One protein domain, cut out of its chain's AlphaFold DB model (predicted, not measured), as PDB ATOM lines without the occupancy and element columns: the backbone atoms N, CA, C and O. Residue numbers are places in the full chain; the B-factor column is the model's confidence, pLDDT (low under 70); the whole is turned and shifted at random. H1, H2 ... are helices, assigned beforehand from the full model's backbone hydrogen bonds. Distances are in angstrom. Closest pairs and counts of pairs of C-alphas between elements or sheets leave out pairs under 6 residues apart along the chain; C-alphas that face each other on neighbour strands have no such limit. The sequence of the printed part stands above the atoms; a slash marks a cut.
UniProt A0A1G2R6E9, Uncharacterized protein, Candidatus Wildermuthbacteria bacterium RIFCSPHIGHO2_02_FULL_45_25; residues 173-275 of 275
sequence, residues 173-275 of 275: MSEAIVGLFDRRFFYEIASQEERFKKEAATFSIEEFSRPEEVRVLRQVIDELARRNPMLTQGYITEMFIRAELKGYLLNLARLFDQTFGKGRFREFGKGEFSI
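What this domain is: This is residues 173 to 275 of the 275 residues of an uncharacterized protein of Candidatus Wildermuthbacteria bacterium RIFCSPHIGHO2_02_FULL_45_25 (UniProt A0A1G2R6E9). Three helices, H4, H5 and H6, meet near their ends as the corners of a triangular body, H5 and H6 as a helical hairpin, with the short H7 packed on H6, and H1 runs out from H4 and H5 as one side of a long arm. At the tip of the arm residues 193 to 198 stick out, and the chain folds back through the short H2 and H3 to H4. The printed part has 103 residues with seven named helices, H1 to H7 in order along the chain, and no named strand; the class is all helix. The whole is only just loose, close to compact, with a radius of gyration of the C-alphas of 15.6 A, and it spans 50 by 25 by 24 A.

How they stand to each other: H1, residues 173 to 188, touches H4, residues 211 to 227, with residues 173 to 180 alone; the C-alphas of Ala 176 and Val 214 are the closest, 4.4 A apart, and the lines are about perpendicular at 79 degrees. H1 also touches H5, residues 233 to 246, with residues 174 to 177 alone, closest at the C-alphas of Ile 177 and Ile 241, 6.5 A apart; they run opposite ways at a steep tilt of 69.8 degrees, only just short of about perpendicular. H2, residues 197 to 200, touches no helix. H3, residues 205 to 208, touches residues 179 to 186 of H1, with the C-alphas of Arg 183 and Ile 205 closest at 6.4 A, and H3 and H4 meet only through their link. H4 touches H5 with residues 221 to 225 alone, closest at the C-alphas of Ala 225 and Gln 233, 5.6 A apart, opposite ways at a steep tilt of 60 degrees. H5 and H6, residues 249 to 260, form a helical hairpin, with the C-alphas of Ala 243 and Leu 249 closest at 4.7 A; the tilt of 38 degrees is only just steep. H4 and H6 only just touch, with 3 pairs of C-alphas within 8 A, the closest being those of Arg 227 and Thr 259, 6.7 A apart. H7, residues 264 to 269, touches residues 253 to 257 of H6, with the C-alphas of Ala 253 and Phe 265 closest at 5.6 A, opposite ways at a steep tilt of 53 degrees. In H1, H4, H5, H6 and H7 every O i to N i+4 pair is within hydrogen-bond range; H2 and H3, with four residues each, are too short for such a pair.

Where its parts are: H1 begins at C-alpha 173, (160.768, 253.857, 201.458), and is 22.5 A long from first to last C-alpha. H4, the longest helix by residues, measures 24.4 A, H5 19.3 A and H6 16.2 A. H6 ends at C-alpha 260, (169.373, 239.635, 207.637), and H7 ends at C-alpha 269, (167.839, 250.736, 199.976).

The domain as a whole: The two C-alphas farthest apart, those of Glu 194 and Lys 262, are 50.5 A apart. The printed part has no cut and ends at Ile 275, the chain's last residue. No link is long; H1 to H2, with 8 residues, is short, and the others are tight. The mean pLDDT of the printed part is 95.8, and no printed residue is under 70.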
ATOM      1  N   MET A 173     161.014 253.973 200.020       96.94
ATOM      2  CA  MET A 173     160.768 253.857 201.458       96.94
ATOM      3  C   MET A 173     160.438 255.203 202.104       96.94
ATOM      4  O   MET A 173     159.604 255.217 203.006       96.94
ATOM      5  N   SER A 174     161.034 256.310 201.644       97.12
ATOM      6  CA  SER A 174     160.587 257.669 201.998       97.12
ATOM      7  C   SER A 174     159.109 257.821 201.642       97.12
ATOM      8  O   SER A 174     158.290 258.083 202.520       97.12
ATOM      9  N   GLU A 175     158.749 257.540 200.386       96.56
ATOM     10  CA  GLU A 175     157.370 257.614 199.885       96.56
ATOM     11  C   GLU A 175     156.415 256.710 200.676       96.56
ATOM     12  O   GLU A 175     155.321 257.134 201.046       96.56
ATOM     13  N   ALA A 176     156.830 255.486 201.022       97.69
ATOM     14  CA  ALA A 176     156.040 254.585 201.860       97.69
ATOM     15  C   ALA A 176     155.781 255.161 203.262       97.69
ATOM     16  O   ALA A 176     154.681 255.025 203.799       97.69
ATOM     17  N   ILE A 177     156.792 255.778 203.882       98.25
ATOM     18  CA  ILE A 177     156.659 256.394 205.206       98.25
ATOM     19  C   ILE A 177     155.715 257.596 205.129       98.25
ATOM     20  O   ILE A 177     154.825 257.709 205.975       98.25
ATOM     21  N   VAL A 178     155.841 258.446 204.107       97.94
ATOM     22  CA  VAL A 178     154.906 259.559 203.884       97.94
ATOM     23  C   VAL A 178     153.493 259.043 203.599       97.94
ATOM     24  O   VAL A 178     152.544 259.510 204.222       97.94
ATOM     25  N   GLY A 179     153.341 257.972 202.820       97.94
ATOM     26  CA  GLY A 179     152.055 257.310 202.588       97.94
ATOM     27  C   GLY A 179     151.393 256.776 203.868       97.94
ATOM     28  O   GLY A 179     150.163 256.768 203.983       97.94
ATOM     29  N   LEU A 180     152.170 256.373 204.885       97.75
ATOM     30  CA  LEU A 180     151.613 256.061 206.209       97.75
ATOM     31  C   LEU A 180     151.059 257.311 206.906       97.75
ATOM     32  O   LEU A 180     150.007 257.220 207.548       97.75
ATOM     33  N   PHE A 181     151.731 258.459 206.781       98.00
ATOM     34  CA  PHE A 181     151.223 259.735 207.284       98.00
ATOM     35  C   PHE A 181     149.968 260.183 206.530       98.00
ATOM     36  O   PHE A 181     149.016 260.593 207.187       98.00
ATOM     37  N   ASP A 182     149.913 260.022 205.207       98.38
ATOM     38  CA  ASP A 182     148.733 260.356 204.397       98.38
ATOM     39  C   ASP A 182     147.502 259.574 204.852       98.38
ATOM     40  O   ASP A 182     146.445 260.150 205.115       98.38
ATOM     41  N   ARG A 183     147.643 258.250 205.025       97.94
ATOM     42  CA  ARG A 183     146.565 257.394 205.549       97.94
ATOM     43  C   ARG A 183     146.106 257.865 206.919       97.94
ATOM     44  O   ARG A 183     144.908 257.919 207.189       97.94
ATOM     45  N   ARG A 184     147.058 258.194 207.791       97.69
ATOM     46  CA  ARG A 184     146.767 258.645 209.149       97.69
ATOM     47  C   ARG A 184     146.002 259.967 209.134       97.69
ATOM     48  O   ARG A 184     144.936 260.046 209.733       97.69
ATOM     49  N   PHE A 185     146.493 260.955 208.392       98.38
ATOM     50  CA  PHE A 185     145.836 262.244 208.218       98.38
ATOM     51  C   PHE A 185     144.434 262.096 207.618       98.38
ATOM     52  O   PHE A 185     143.486 262.703 208.116       98.38
ATOM     53  N   PHE A 186     144.267 261.236 206.612       98.56
ATOM     54  CA  PHE A 186     142.964 260.970 206.016       98.56
ATOM     55  C   PHE A 186     141.965 260.386 207.022       98.56
ATOM     56  O   PHE A 186     140.891 260.954 207.222       98.56
ATOM     57  N   TYR A 187     142.292 259.267 207.675       97.81
ATOM     58  CA  TYR A 187     141.337 258.599 208.563       97.81
ATOM     59  C   TYR A 187     141.090 259.369 209.862       97.81
ATOM     60  O   TYR A 187     139.955 259.407 210.333       97.81
ATOM     61  N   GLU A 188     142.126 259.973 210.451       97.69
ATOM     62  CA  GLU A 188     142.007 260.664 211.740       97.69
ATOM     63  C   GLU A 188     141.394 262.062 211.598       97.69
ATOM     64  O   GLU A 188     140.684 262.497 212.504       97.69
ATOM     65  N   ILE A 189     141.661 262.761 210.487       98.19
ATOM     66  CA  ILE A 189     141.341 264.184 210.336       98.19
ATOM     67  C   ILE A 189     140.483 264.440 209.091       98.19
ATOM     68  O   ILE A 189     139.313 264.793 209.215       98.19
ATOM     69  N   ALA A 190     141.029 264.257 207.885       97.81
ATOM     70  CA  ALA A 190     140.396 264.775 206.669       97.81
ATOM     71  C   ALA A 190     139.027 264.128 206.383       97.81
ATOM     72  O   ALA A 190     138.079 264.814 206.024       97.81
ATOM     73  N   SER A 191     138.871 262.823 206.610       97.56
ATOM     74  CA  SER A 191     137.587 262.124 206.430       97.56
ATOM     75  C   SER A 191     136.501 262.544 207.430       97.56
ATOM     76  O   SER A 191     135.319 262.299 207.184       97.56
ATOM     77  N   GLN A 192     136.886 263.181 208.541       97.12
ATOM     78  CA  GLN A 192     135.974 263.660 209.583       97.12
ATOM     79  C   GLN A 192     135.538 265.116 209.356       97.12
ATOM     80  O   GLN A 192     134.548 265.566 209.934       97.12
ATOM     81  N   GLU A 193     136.250 265.854 208.504       97.50
ATOM     82  CA  GLU A 193     135.935 267.238 208.172       97.50
ATOM     83  C   GLU A 193     134.693 267.325 207.278       97.50
ATOM     84  O   GLU A 193     134.628 266.746 206.190       97.50
ATOM     85  N   GLU A 194     133.710 268.126 207.699       97.44
ATOM     86  CA  GLU A 194     132.428 268.243 206.990       97.44
ATOM     87  C   GLU A 194     132.615 268.688 205.529       97.44
ATOM     88  O   GLU A 194     131.897 268.225 204.643       97.44
ATOM     89  N   ARG A 195     133.636 269.514 205.250       96.88
ATOM     90  CA  ARG A 195     133.965 269.979 203.892       96.88
ATOM     91  C   ARG A 195     134.415 268.863 202.942       96.88
ATOM     92  O   ARG A 195     134.272 269.028 201.738       96.88
ATOM     93  N   PHE A 196     134.942 267.749 203.456       97.88
ATOM     94  CA  PHE A 196     135.441 266.633 202.642       97.88
ATOM     95  C   PHE A 196     134.534 265.409 202.679       97.88
ATOM     96  O   PHE A 196     134.699 264.507 201.867       97.88
ATOM     97  N   LYS A 197     133.552 265.365 203.580       95.44
ATOM     98  CA  LYS A 197     132.729 264.182 203.870       95.44
ATOM     99  C   LYS A 197     132.137 263.489 202.642       95.44
ATOM    100  O   LYS A 197     132.103 262.263 202.583       95.44
ATOM    101  N   LYS A 198     131.675 264.265 201.652       96.75
ATOM    102  CA  LYS A 198     131.135 263.716 200.399       96.75
ATOM    103  C   LYS A 198     132.224 263.069 199.539       96.75
ATOM    104  O   LYS A 198     132.006 261.973 199.042       96.75
ATOM    105  N   GLU A 199     133.362 263.740 199.365       97.00
ATOM    106  CA  GLU A 199     134.501 263.221 198.596       97.00
ATOM    107  C   GLU A 199     135.123 262.009 199.293       97.00
ATOM    108  O   GLU A 199     135.310 260.970 198.664       97.00
ATOM    109  N   ALA A 200     135.341 262.104 200.606       97.12
ATOM    110  CA  ALA A 200     135.934 261.065 201.441       97.12
ATOM    111  C   ALA A 200     135.160 259.738 201.395       97.12
ATOM    112  O   ALA A 200     135.769 258.681 201.498       97.12
ATOM    113  N   ALA A 201     133.837 259.772 201.197       96.75
ATOM    114  CA  ALA A 201     133.015 258.565 201.085       96.75
ATOM    115  C   ALA A 201     133.330 257.715 199.839       96.75
ATOM    116  O   ALA A 201     133.015 256.526 199.813       96.75
ATOM    117  N   THR A 202     133.918 258.320 198.807       96.31
ATOM    118  CA  THR A 202     134.285 257.656 197.546       96.31
ATOM    119  C   THR A 202     135.785 257.692 197.265       96.31
ATOM    120  O   THR A 202     136.225 257.136 196.263       96.31
ATOM    121  N   PHE A 203     136.563 258.370 198.108       96.44
ATOM    122  CA  PHE A 203     137.993 258.557 197.916       96.44
ATOM    123  C   PHE A 203     138.765 257.292 198.297       96.44
ATOM    124  O   PHE A 203     138.592 256.760 199.393       96.44
ATOM    125  N   SER A 204     139.640 256.833 197.405       96.25
ATOM    126  CA  SER A 204     140.525 255.692 197.643       96.25
ATOM    127  C   SER A 204     141.849 256.180 198.220       96.25
ATOM    128  O   SER A 204     142.781 256.538 197.496       96.25
ATOM    129  N   ILE A 205     141.940 256.233 199.550       95.94
ATOM    130  CA  ILE A 205     143.185 256.635 200.216       95.94
ATOM    131  C   ILE A 205     144.301 255.620 199.966       95.94
ATOM    132  O   ILE A 205     145.474 255.980 199.927       95.94
ATOM    133  N   GLU A 206     143.961 254.353 199.759       92.75
ATOM    134  CA  GLU A 206     144.903 253.288 199.446       92.75
ATOM    135  C   GLU A 206     145.606 253.531 198.111       92.75
ATOM    136  O   GLU A 206     146.818 253.352 198.052       92.75
ATOM    137  N   GLU A 207     144.880 253.975 197.080       91.12
ATOM    138  CA  GLU A 207     145.455 254.308 195.769       91.12
ATOM    139  C   GLU A 207     146.290 255.592 195.816       91.12
ATOM    140  O   GLU A 207     147.346 255.651 195.192       91.12
ATOM    141  N   PHE A 208     145.861 256.590 196.595       93.06
ATOM    142  CA  PHE A 208     146.619 257.830 196.786       93.06
ATOM    143  C   PHE A 208     147.960 257.585 197.501       93.06
ATOM    144  O   PHE A 208     148.997 258.115 197.117       93.06
ATOM    145  N   SER A 209     147.952 256.751 198.539       92.19
ATOM    146  CA  SER A 209     149.072 256.576 199.473       92.19
ATOM    147  C   SER A 209     150.064 255.488 199.057       92.19
ATOM    148  O   SER A 209     150.427 254.648 199.887       92.19
ATOM    149  N   ARG A 210     150.486 255.482 197.783       91.00
ATOM    150  CA  ARG A 210     151.600 254.645 197.282       91.00
ATOM    151  C   ARG A 210     151.475 253.174 197.739       91.00
ATOM    152  O   ARG A 210     152.255 252.692 198.571       91.00
ATOM    153  N   PRO A 211     150.406 252.463 197.327       92.88
ATOM    154  CA  PRO A 211     150.001 251.211 197.967       92.88
ATOM    155  C   PRO A 211     151.067 250.117 197.892       92.88
ATOM    156  O   PRO A 211     151.190 249.333 198.837       92.88
ATOM    157  N   GLU A 212     151.835 250.069 196.804       93.81
ATOM    158  CA  GLU A 212     152.884 249.075 196.598       93.81
ATOM    159  C   GLU A 212     154.069 249.317 197.540       93.81
ATOM    160  O   GLU A 212     154.511 248.391 198.224       93.81
ATOM    161  N   GLU A 213     154.512 250.564 197.664       94.94
ATOM    162  CA  GLU A 213     155.599 251.004 198.532       94.94
ATOM    163  C   GLU A 213     155.231 250.800 200.009       94.94
ATOM    164  O   GLU A 213     155.984 250.183 200.772       94.94
ATOM    165  N   VAL A 214     154.020 251.206 200.414       95.69
ATOM    166  CA  VAL A 214     153.507 250.967 201.776       95.69
ATOM    167  C   VAL A 214     153.404 249.472 202.080       95.69
ATOM    168  O   VAL A 214     153.674 249.043 203.207       95.69
ATOM    169  N   ARG A 215     153.022 248.650 201.098       95.25
ATOM    170  CA  ARG A 215     152.969 247.193 201.259       95.25
ATOM    171  C   ARG A 215     154.366 246.609 201.466       95.25
ATOM    172  O   ARG A 215     154.522 245.797 202.379       95.25
ATOM    173  N   VAL A 216     155.363 247.029 200.685       95.06
ATOM    174  CA  VAL A 216     156.762 246.595 200.857       95.06
ATOM    175  C   VAL A 216     157.277 246.983 202.244       95.06
ATOM    176  O   VAL A 216     157.797 246.130 202.961       95.06
ATOM    177  N   LEU A 217     157.050 248.225 202.683       96.19
ATOM    178  CA  LEU A 217     157.427 248.675 204.026       96.19
ATOM    179  C   LEU A 217     156.795 247.802 205.123       96.19
ATOM    180  O   LEU A 217     157.483 247.375 206.052       96.19
ATOM    181  N   ARG A 218     155.500 247.481 205.010       96.62
ATOM    182  CA  ARG A 218     154.809 246.602 205.970       96.62
ATOM    183  C   ARG A 218     155.396 245.194 205.995       96.62
ATOM    184  O   ARG A 218     155.634 244.675 207.078       96.62
ATOM    185  N   GLN A 219     155.698 244.607 204.836       96.44
ATOM    186  CA  GLN A 219     156.344 243.291 204.762       96.44
ATOM    187  C   GLN A 219     157.710 243.285 205.459       96.44
ATOM    188  O   GLN A 219     158.024 242.356 206.202       96.44
ATOM    189  N   VAL A 220     158.504 244.345 205.274       96.94
ATOM    190  CA  VAL A 220     159.798 244.519 205.952       96.94
ATOM    191  C   VAL A 220     159.623 244.621 207.464       96.94
ATOM    192  O   VAL A 220     160.339 243.953 208.211       96.94
ATOM    193  N   ILE A 221     158.665 245.426 207.926       97.81
ATOM    194  CA  ILE A 221     158.350 245.579 209.352       97.81
ATOM    195  C   ILE A 221     157.906 244.242 209.960       97.81
ATOM    196  O   ILE A 221     158.391 243.870 211.032       97.81
ATOM    197  N   ASP A 222     157.033 243.507 209.273       97.81
ATOM    198  CA  ASP A 222     156.521 242.210 209.713       97.81
ATOM    199  C   ASP A 222     157.644 241.186 209.846       97.81
ATOM    200  O   ASP A 222     157.753 240.496 210.862       97.81
ATOM    201  N   GLU A 223     158.525 241.121 208.851       97.75
ATOM    202  CA  GLU A 223     159.640 240.186 208.855       97.75
ATOM    203  C   GLU A 223     160.677 240.532 209.933       97.75
ATOM    204  O   GLU A 223     161.166 239.640 210.641       97.75
ATOM    205  N   LEU A 224     160.983 241.821 210.115       97.75
ATOM    206  CA  LEU A 224     161.847 242.283 211.201       97.75
ATOM    207  C   LEU A 224     161.246 241.928 212.569       97.75
ATOM    208  O   LEU A 224     161.971 241.412 213.421       97.75
ATOM    209  N   ALA A 225     159.943 242.140 212.781       98.12
ATOM    210  CA  ALA A 225     159.264 241.789 214.031       98.12
ATOM    211  C   ALA A 225     159.271 240.273 214.275       98.12
ATOM    212  O   ALA A 225     159.584 239.810 215.373       98.12
ATOM    213  N   ARG A 226     159.006 239.478 213.231       97.88
ATOM    214  CA  ARG A 226     158.998 238.011 213.304       97.88
ATOM    215  C   ARG A 226     160.356 237.444 213.719       97.88
ATOM    216  O   ARG A 226     160.410 236.480 214.481       97.88
ATOM    217  N   ARG A 227     161.454 238.018 213.219       97.94
ATOM    218  CA  ARG A 227     162.824 237.576 213.546       97.94
ATOM    219  C   ARG A 227     163.372 238.178 214.839       97.94
ATOM    220  O   ARG A 227     164.333 237.643 215.385       97.94
ATOM    221  N   ASN A 228     162.751 239.238 215.350       97.81
ATOM    222  CA  ASN A 228     163.138 239.911 216.585       97.81
ATOM    223  C   ASN A 228     161.941 239.950 217.549       97.81
ATOM    224  O   ASN A 228     161.372 241.017 217.755       97.81
ATOM    225  N   PRO A 229     161.565 238.823 218.190       95.38
ATOM    226  CA  PRO A 229     160.305 238.692 218.939       95.38
ATOM    227  C   PRO A 229     160.173 239.618 220.160       95.38
ATOM    228  O   PRO A 229     159.102 239.707 220.752       95.38
ATOM    229  N   MET A 230     161.250 240.302 220.555       97.31
ATOM    230  CA  MET A 230     161.235 241.327 221.604       97.31
ATOM    231  C   MET A 230     160.811 242.711 221.085       97.31
ATOM    232  O   MET A 230     160.580 243.615 221.884       97.31
ATOM    233  N   LEU A 231     160.733 242.895 219.764       97.75
ATOM    234  CA  LEU A 231     160.349 244.138 219.106       97.75
ATOM    235  C   LEU A 231     158.953 243.990 218.500       97.75
ATOM    236  O   LEU A 231     158.658 243.025 217.799       97.75
ATOM    237  N   THR A 232     158.089 244.968 218.748       98.25
ATOM    238  CA  THR A 232     156.757 245.019 218.134       98.25
ATOM    239  C   THR A 232     156.828 245.677 216.757       98.25
ATOM    240  O   THR A 232     157.703 246.509 216.512       98.25
ATOM    241  N   GLN A 233     155.865 245.379 215.878       98.06
ATOM    242  CA  GLN A 233     155.724 246.084 214.596       98.06
ATOM    243  C   GLN A 233     155.692 247.604 214.797       98.06
ATOM    244  O   GLN A 233     156.432 248.316 214.136       98.06
ATOM    245  N   GLY A 234     154.916 248.097 215.773       98.00
ATOM    246  CA  GLY A 234     154.823 249.532 216.067       98.00
ATOM    247  C   GLY A 234     156.163 250.170 216.449       98.00
ATOM    248  O   GLY A 234     156.464 251.266 215.989       98.00
ATOM    249  N   TYR A 235     157.001 249.475 217.225       98.19
ATOM    250  CA  TYR A 235     158.347 249.964 217.541       98.19
ATOM    251  C   TYR A 235     159.244 250.025 216.296       98.19
ATOM    252  O   TYR A 235     160.019 250.961 216.135       98.19
ATOM    253  N   ILE A 236     159.134 249.053 215.392       98.38
ATOM    254  CA  ILE A 236     159.927 249.025 214.158       98.38
ATOM    255  C   ILE A 236     159.436 250.103 213.184       98.38
ATOM    256  O   ILE A 236     160.261 250.825 212.629       98.38
ATOM    257  N   THR A 237     158.121 250.292 213.041       98.31
ATOM    258  CA  THR A 237     157.530 251.423 212.304       98.31
ATOM    259  C   THR A 237     158.074 252.754 212.820       98.31
ATOM    260  O   THR A 237     158.524 253.587 212.038       98.31
ATOM    261  N   GLU A 238     158.117 252.933 214.142       97.94
ATOM    262  CA  GLU A 238     158.678 254.125 214.782       97.94
ATOM    263  C   GLU A 238     160.165 254.329 214.442       97.94
ATOM    264  O   GLU A 238     160.621 255.460 214.274       97.94
ATOM    265  N   MET A 239     160.944 253.252 214.289       98.12
ATOM    266  CA  MET A 239     162.337 253.355 213.841       98.12
ATOM    267  C   MET A 239     162.452 253.879 212.406       98.12
ATOM    268  O   MET A 239     163.332 254.703 212.150       98.12
ATOM    269  N   PHE A 240     161.578 253.444 211.493       98.25
ATOM    270  CA  PHE A 240     161.516 253.980 210.128       98.25
ATOM    271  C   PHE A 240     161.128 255.460 210.132       98.25
ATOM    272  O   PHE A 240     161.847 256.278 209.563       98.25
ATOM    273  N   ILE A 241     160.077 255.829 210.868       98.00
ATOM    274  CA  ILE A 241     159.643 257.227 210.976       98.00
ATOM    275  C   ILE A 241     160.753 258.110 211.565       98.00
ATOM    276  O   ILE A 241     161.005 259.207 211.080       98.00
ATOM    277  N   ARG A 242     161.491 257.645 212.580       96.81
ATOM    278  CA  ARG A 242     162.638 258.397 213.121       96.81
ATOM    279  C   ARG A 242     163.825 258.455 212.164       96.81
ATOM    280  O   ARG A 242     164.602 259.410 212.230       96.81
ATOM    281  N   ALA A 243     164.011 257.450 211.312       96.94
ATOM    282  CA  ALA A 243     165.031 257.488 210.272       96.94
ATOM    283  C   ALA A 243     164.714 258.567 209.225       96.94
ATOM    284  O   ALA A 243     165.635 259.301 208.856       96.94
ATOM    285  N   GLU A 244     163.436 258.695 208.855       97.19
ATOM    286  CA  GLU A 244     162.896 259.741 207.978       97.19
ATOM    287  C   GLU A 244     163.010 261.124 208.622       97.19
ATOM    288  O   GLU A 244     163.722 262.012 208.163       97.19
ATOM    289  N   LEU A 245     162.369 261.302 209.771       95.44
ATOM    290  CA  LEU A 245     162.171 262.625 210.339       95.44
ATOM    291  C   LEU A 245     163.394 263.143 211.102       95.44
ATOM    292  O   LEU A 245     163.623 264.345 211.136       95.44
ATOM    293  N   LYS A 246     164.201 262.269 211.722       93.38
ATOM    294  CA  LYS A 246     165.336 262.668 212.588       93.38
ATOM    295  C   LYS A 246     166.699 262.192 212.089       93.38
ATOM    296  O   LYS A 246     167.701 262.347 212.787       93.38
ATOM    297  N   GLY A 247     166.750 261.536 210.934       92.81
ATOM    298  CA  GLY A 247     167.995 261.028 210.372       92.81
ATOM    299  C   GLY A 247     168.594 259.829 211.120       92.81
ATOM    300  O   GLY A 247     169.763 259.515 210.881       92.81
ATOM    301  N   TYR A 248     167.837 259.125 211.979       95.06
ATOM    302  CA  TYR A 248     168.305 258.006 212.834       95.06
ATOM    303  C   TYR A 248     168.557 256.681 212.085       95.06
ATOM    304  O   TYR A 248     168.320 255.582 212.593       95.06
ATOM    305  N   LEU A 249     169.113 256.779 210.881       95.00
ATOM    306  CA  LEU A 249     169.303 255.675 209.950       95.00
ATOM    307  C   LEU A 249     170.201 254.556 210.491       95.00
ATOM    308  O   LEU A 249     169.970 253.382 210.221       95.00
ATOM    309  N   LEU A 250     171.213 254.900 211.290       95.88
ATOM    310  CA  LEU A 250     172.185 253.931 211.803       95.88
ATOM    311  C   LEU A 250     171.549 252.864 212.706       95.88
ATOM    312  O   LEU A 250     171.977 251.711 212.686       95.88
ATOM    313  N   ASN A 251     170.544 253.233 213.504       96.12
ATOM    314  CA  ASN A 251     169.866 252.279 214.385       96.12
ATOM    315  C   ASN A 251     169.048 251.274 213.571       96.12
ATOM    316  O   ASN A 251     169.098 250.077 213.850       96.12
ATOM    317  N   LEU A 252     168.362 251.760 212.535       96.81
ATOM    318  CA  LEU A 252     167.630 250.923 211.593       96.81
ATOM    319  C   LEU A 252     168.576 250.001 210.812       96.81
ATOM    320  O   LEU A 252     168.352 248.795 210.773       96.81
ATOM    321  N   ALA A 253     169.686 250.536 210.298       97.19
ATOM    322  CA  ALA A 253     170.703 249.763 209.587       97.19
ATOM    323  C   ALA A 253     171.281 248.627 210.444       97.19
ATOM    324  O   ALA A 253     171.433 247.506 209.970       97.19
ATOM    325  N   ARG A 254     171.574 248.896 211.725       97.69
ATOM    326  CA  ARG A 254     172.077 247.883 212.666       97.69
ATOM    327  C   ARG A 254     171.064 246.774 212.913       97.69
ATOM    328  O   ARG A 254     171.459 245.614 212.883       97.69
ATOM    329  N   LEU A 255     169.794 247.120 213.137       97.69
ATOM    330  CA  LEU A 255     168.730 246.128 213.293       97.69
ATOM    331  C   LEU A 255     168.632 245.245 212.041       97.69
ATOM    332  O   LEU A 255     168.589 244.020 212.144       97.69
ATOM    333  N   PHE A 256     168.655 245.863 210.861       96.62
ATOM    334  CA  PHE A 256     168.547 245.163 209.586       96.62
ATOM    335  C   PHE A 256     169.729 244.216 209.350       96.62
ATOM    336  O   PHE A 256     169.533 243.032 209.079       96.62
ATOM    337  N   ASP A 257     170.959 244.697 209.542       96.56
ATOM    338  CA  ASP A 257     172.172 243.900 209.354       96.56
ATOM    339  C   ASP A 257     172.309 242.778 210.398       96.56
ATOM    340  O   ASP A 257     172.820 241.702 210.085       96.56
ATOM    341  N   GLN A 258     171.833 242.986 211.631       97.38
ATOM    342  CA  GLN A 258     171.755 241.928 212.648       97.38
ATOM    343  C   GLN A 258     170.724 240.853 212.287       97.38
ATOM    344  O   GLN A 258     170.930 239.682 212.597       97.38
ATOM    345  N   THR A 259     169.634 241.241 211.623       97.50
ATOM    346  CA  THR A 259     168.510 240.349 211.306       97.50
ATOM    347  C   THR A 259     168.729 239.550 210.022       97.50
ATOM    348  O   THR A 259     168.414 238.359 209.958       97.50
ATOM    349  N   PHE A 260     169.258 240.199 208.985       96.75
ATOM    350  CA  PHE A 260     169.373 239.635 207.637       96.75
ATOM    351  C   PHE A 260     170.821 239.376 207.202       96.75
ATOM    352  O   PHE A 260     171.053 238.688 206.206       96.75
ATOM    353  N   GLY A 261     171.796 239.879 207.959       96.88
ATOM    354  CA  GLY A 261     173.218 239.797 207.646       96.88
ATOM    355  C   GLY A 261     173.793 241.131 207.173       96.88
ATOM    356  O   GLY A 261     173.090 242.008 206.678       96.88
ATOM    357  N   LYS A 262     175.110 241.280 207.328       96.81
ATOM    358  CA  LYS A 262     175.839 242.516 207.018       96.81
ATOM    359  C   LYS A 262     175.645 242.946 205.560       96.81
ATOM    360  O   LYS A 262     175.906 242.157 204.656       96.81
ATOM    361  N   GLY A 263     175.296 244.215 205.346       93.75
ATOM    362  CA  GLY A 263     175.160 244.816 204.016       93.75
ATOM    363  C   GLY A 263     173.766 244.697 203.405       93.75
ATOM    364  O   GLY A 263     173.482 245.396 202.433       93.75
ATOM    365  N   ARG A 264     172.870 243.902 204.005       95.19
ATOM    366  CA  ARG A 264     171.494 243.740 203.515       95.19
ATOM    367  C   ARG A 264     170.697 245.030 203.579       95.19
ATOM    368  O   ARG A 264     169.863 245.259 202.713       95.19
ATOM    369  N   PHE A 265     170.992 245.909 204.538       95.44
ATOM    370  CA  PHE A 265     170.333 247.213 204.588       95.44
ATOM    371  C   PHE A 265     170.596 248.048 203.329       95.44
ATOM    372  O   PHE A 265     169.712 248.740 202.833       95.44
ATOM    373  N   ARG A 266     171.815 247.956 202.782       94.00
ATOM    374  CA  ARG A 266     172.202 248.674 201.566       94.00
ATOM    375  C   ARG A 266     171.506 248.108 200.333       94.00
ATOM    376  O   ARG A 266     171.052 248.884 199.506       94.00
ATOM    377  N   GLU A 267     171.427 246.784 200.216       94.31
ATOM    378  CA  GLU A 267     170.679 246.118 199.137       94.31
ATOM    379  C   GLU A 267     169.199 246.513 199.181       94.31
ATOM    380  O   GLU A 267     168.614 246.849 198.155       94.31
ATOM    381  N   PHE A 268     168.621 246.571 200.384       93.62
ATOM    382  CA  PHE A 268     167.244 247.010 200.583       93.62
ATOM    383  C   PHE A 268     167.018 248.447 200.129       93.62
ATOM    384  O   PHE A 268     166.067 248.706 199.399       93.62
ATOM    385  N   GLY A 269     167.933 249.360 200.452       92.75
ATOM    386  CA  GLY A 269     167.839 250.736 199.976       92.75
ATOM    387  C   GLY A 269     167.853 250.886 198.460       92.75
ATOM    388  O   GLY A 269     167.292 251.850 197.961       92.75
ATOM    389  N   LYS A 270     168.443 249.948 197.716       92.50
ATOM    390  CA  LYS A 270     168.451 249.986 196.244       92.50
ATOM    391  C   LYS A 270     167.246 249.305 195.596       92.50
ATOM    392  O   LYS A 270     167.191 249.234 194.375       92.50
ATOM    393  N   GLY A 271     166.355 248.706 196.388       88.50
ATOM    394  CA  GLY A 271     165.323 247.806 195.869       88.50
ATOM    395  C   GLY A 271     165.865 246.449 195.389       88.50
ATOM    396  O   GLY A 271     165.166 245.717 194.699       88.50
ATOM    397  N   GLU A 272     167.099 246.078 195.754       87.88
ATOM    398  CA  GLU A 272     167.735 244.799 195.378       87.88
ATOM    399  C   GLU A 272     167.445 243.672 196.395       87.88
ATOM    400  O   GLU A 272     167.874 242.531 196.215       87.88
ATOM    401  N   PHE A 273     166.743 243.978 197.488       82.50
ATOM    402  CA  PHE A 273     166.458 243.038 198.570       82.50
ATOM    403  C   PHE A 273     165.061 242.432 198.447       82.50
ATOM    404  O   PHE A 273     164.061 243.146 198.447       82.50
ATOM    405  N   SER A 274     164.998 241.103 198.433       77.69
ATOM    406  CA  SER A 274     163.759 240.331 198.525       77.69
ATOM    407  C   SER A 274     163.640 239.670 199.899       77.69
ATOM    408  O   SER A 274     164.598 239.029 200.350       77.69
ATOM    409  N   ILE A 275     162.469 239.797 200.527       76.38
ATOM    410  CA  ILE A 275     162.100 239.104 201.774       76.38
ATOM    411  C   ILE A 275     161.653 237.674 201.491       76.38
ATOM    412  O   ILE A 275     160.894 237.483 200.515       76.38
TER     413      ILE A 275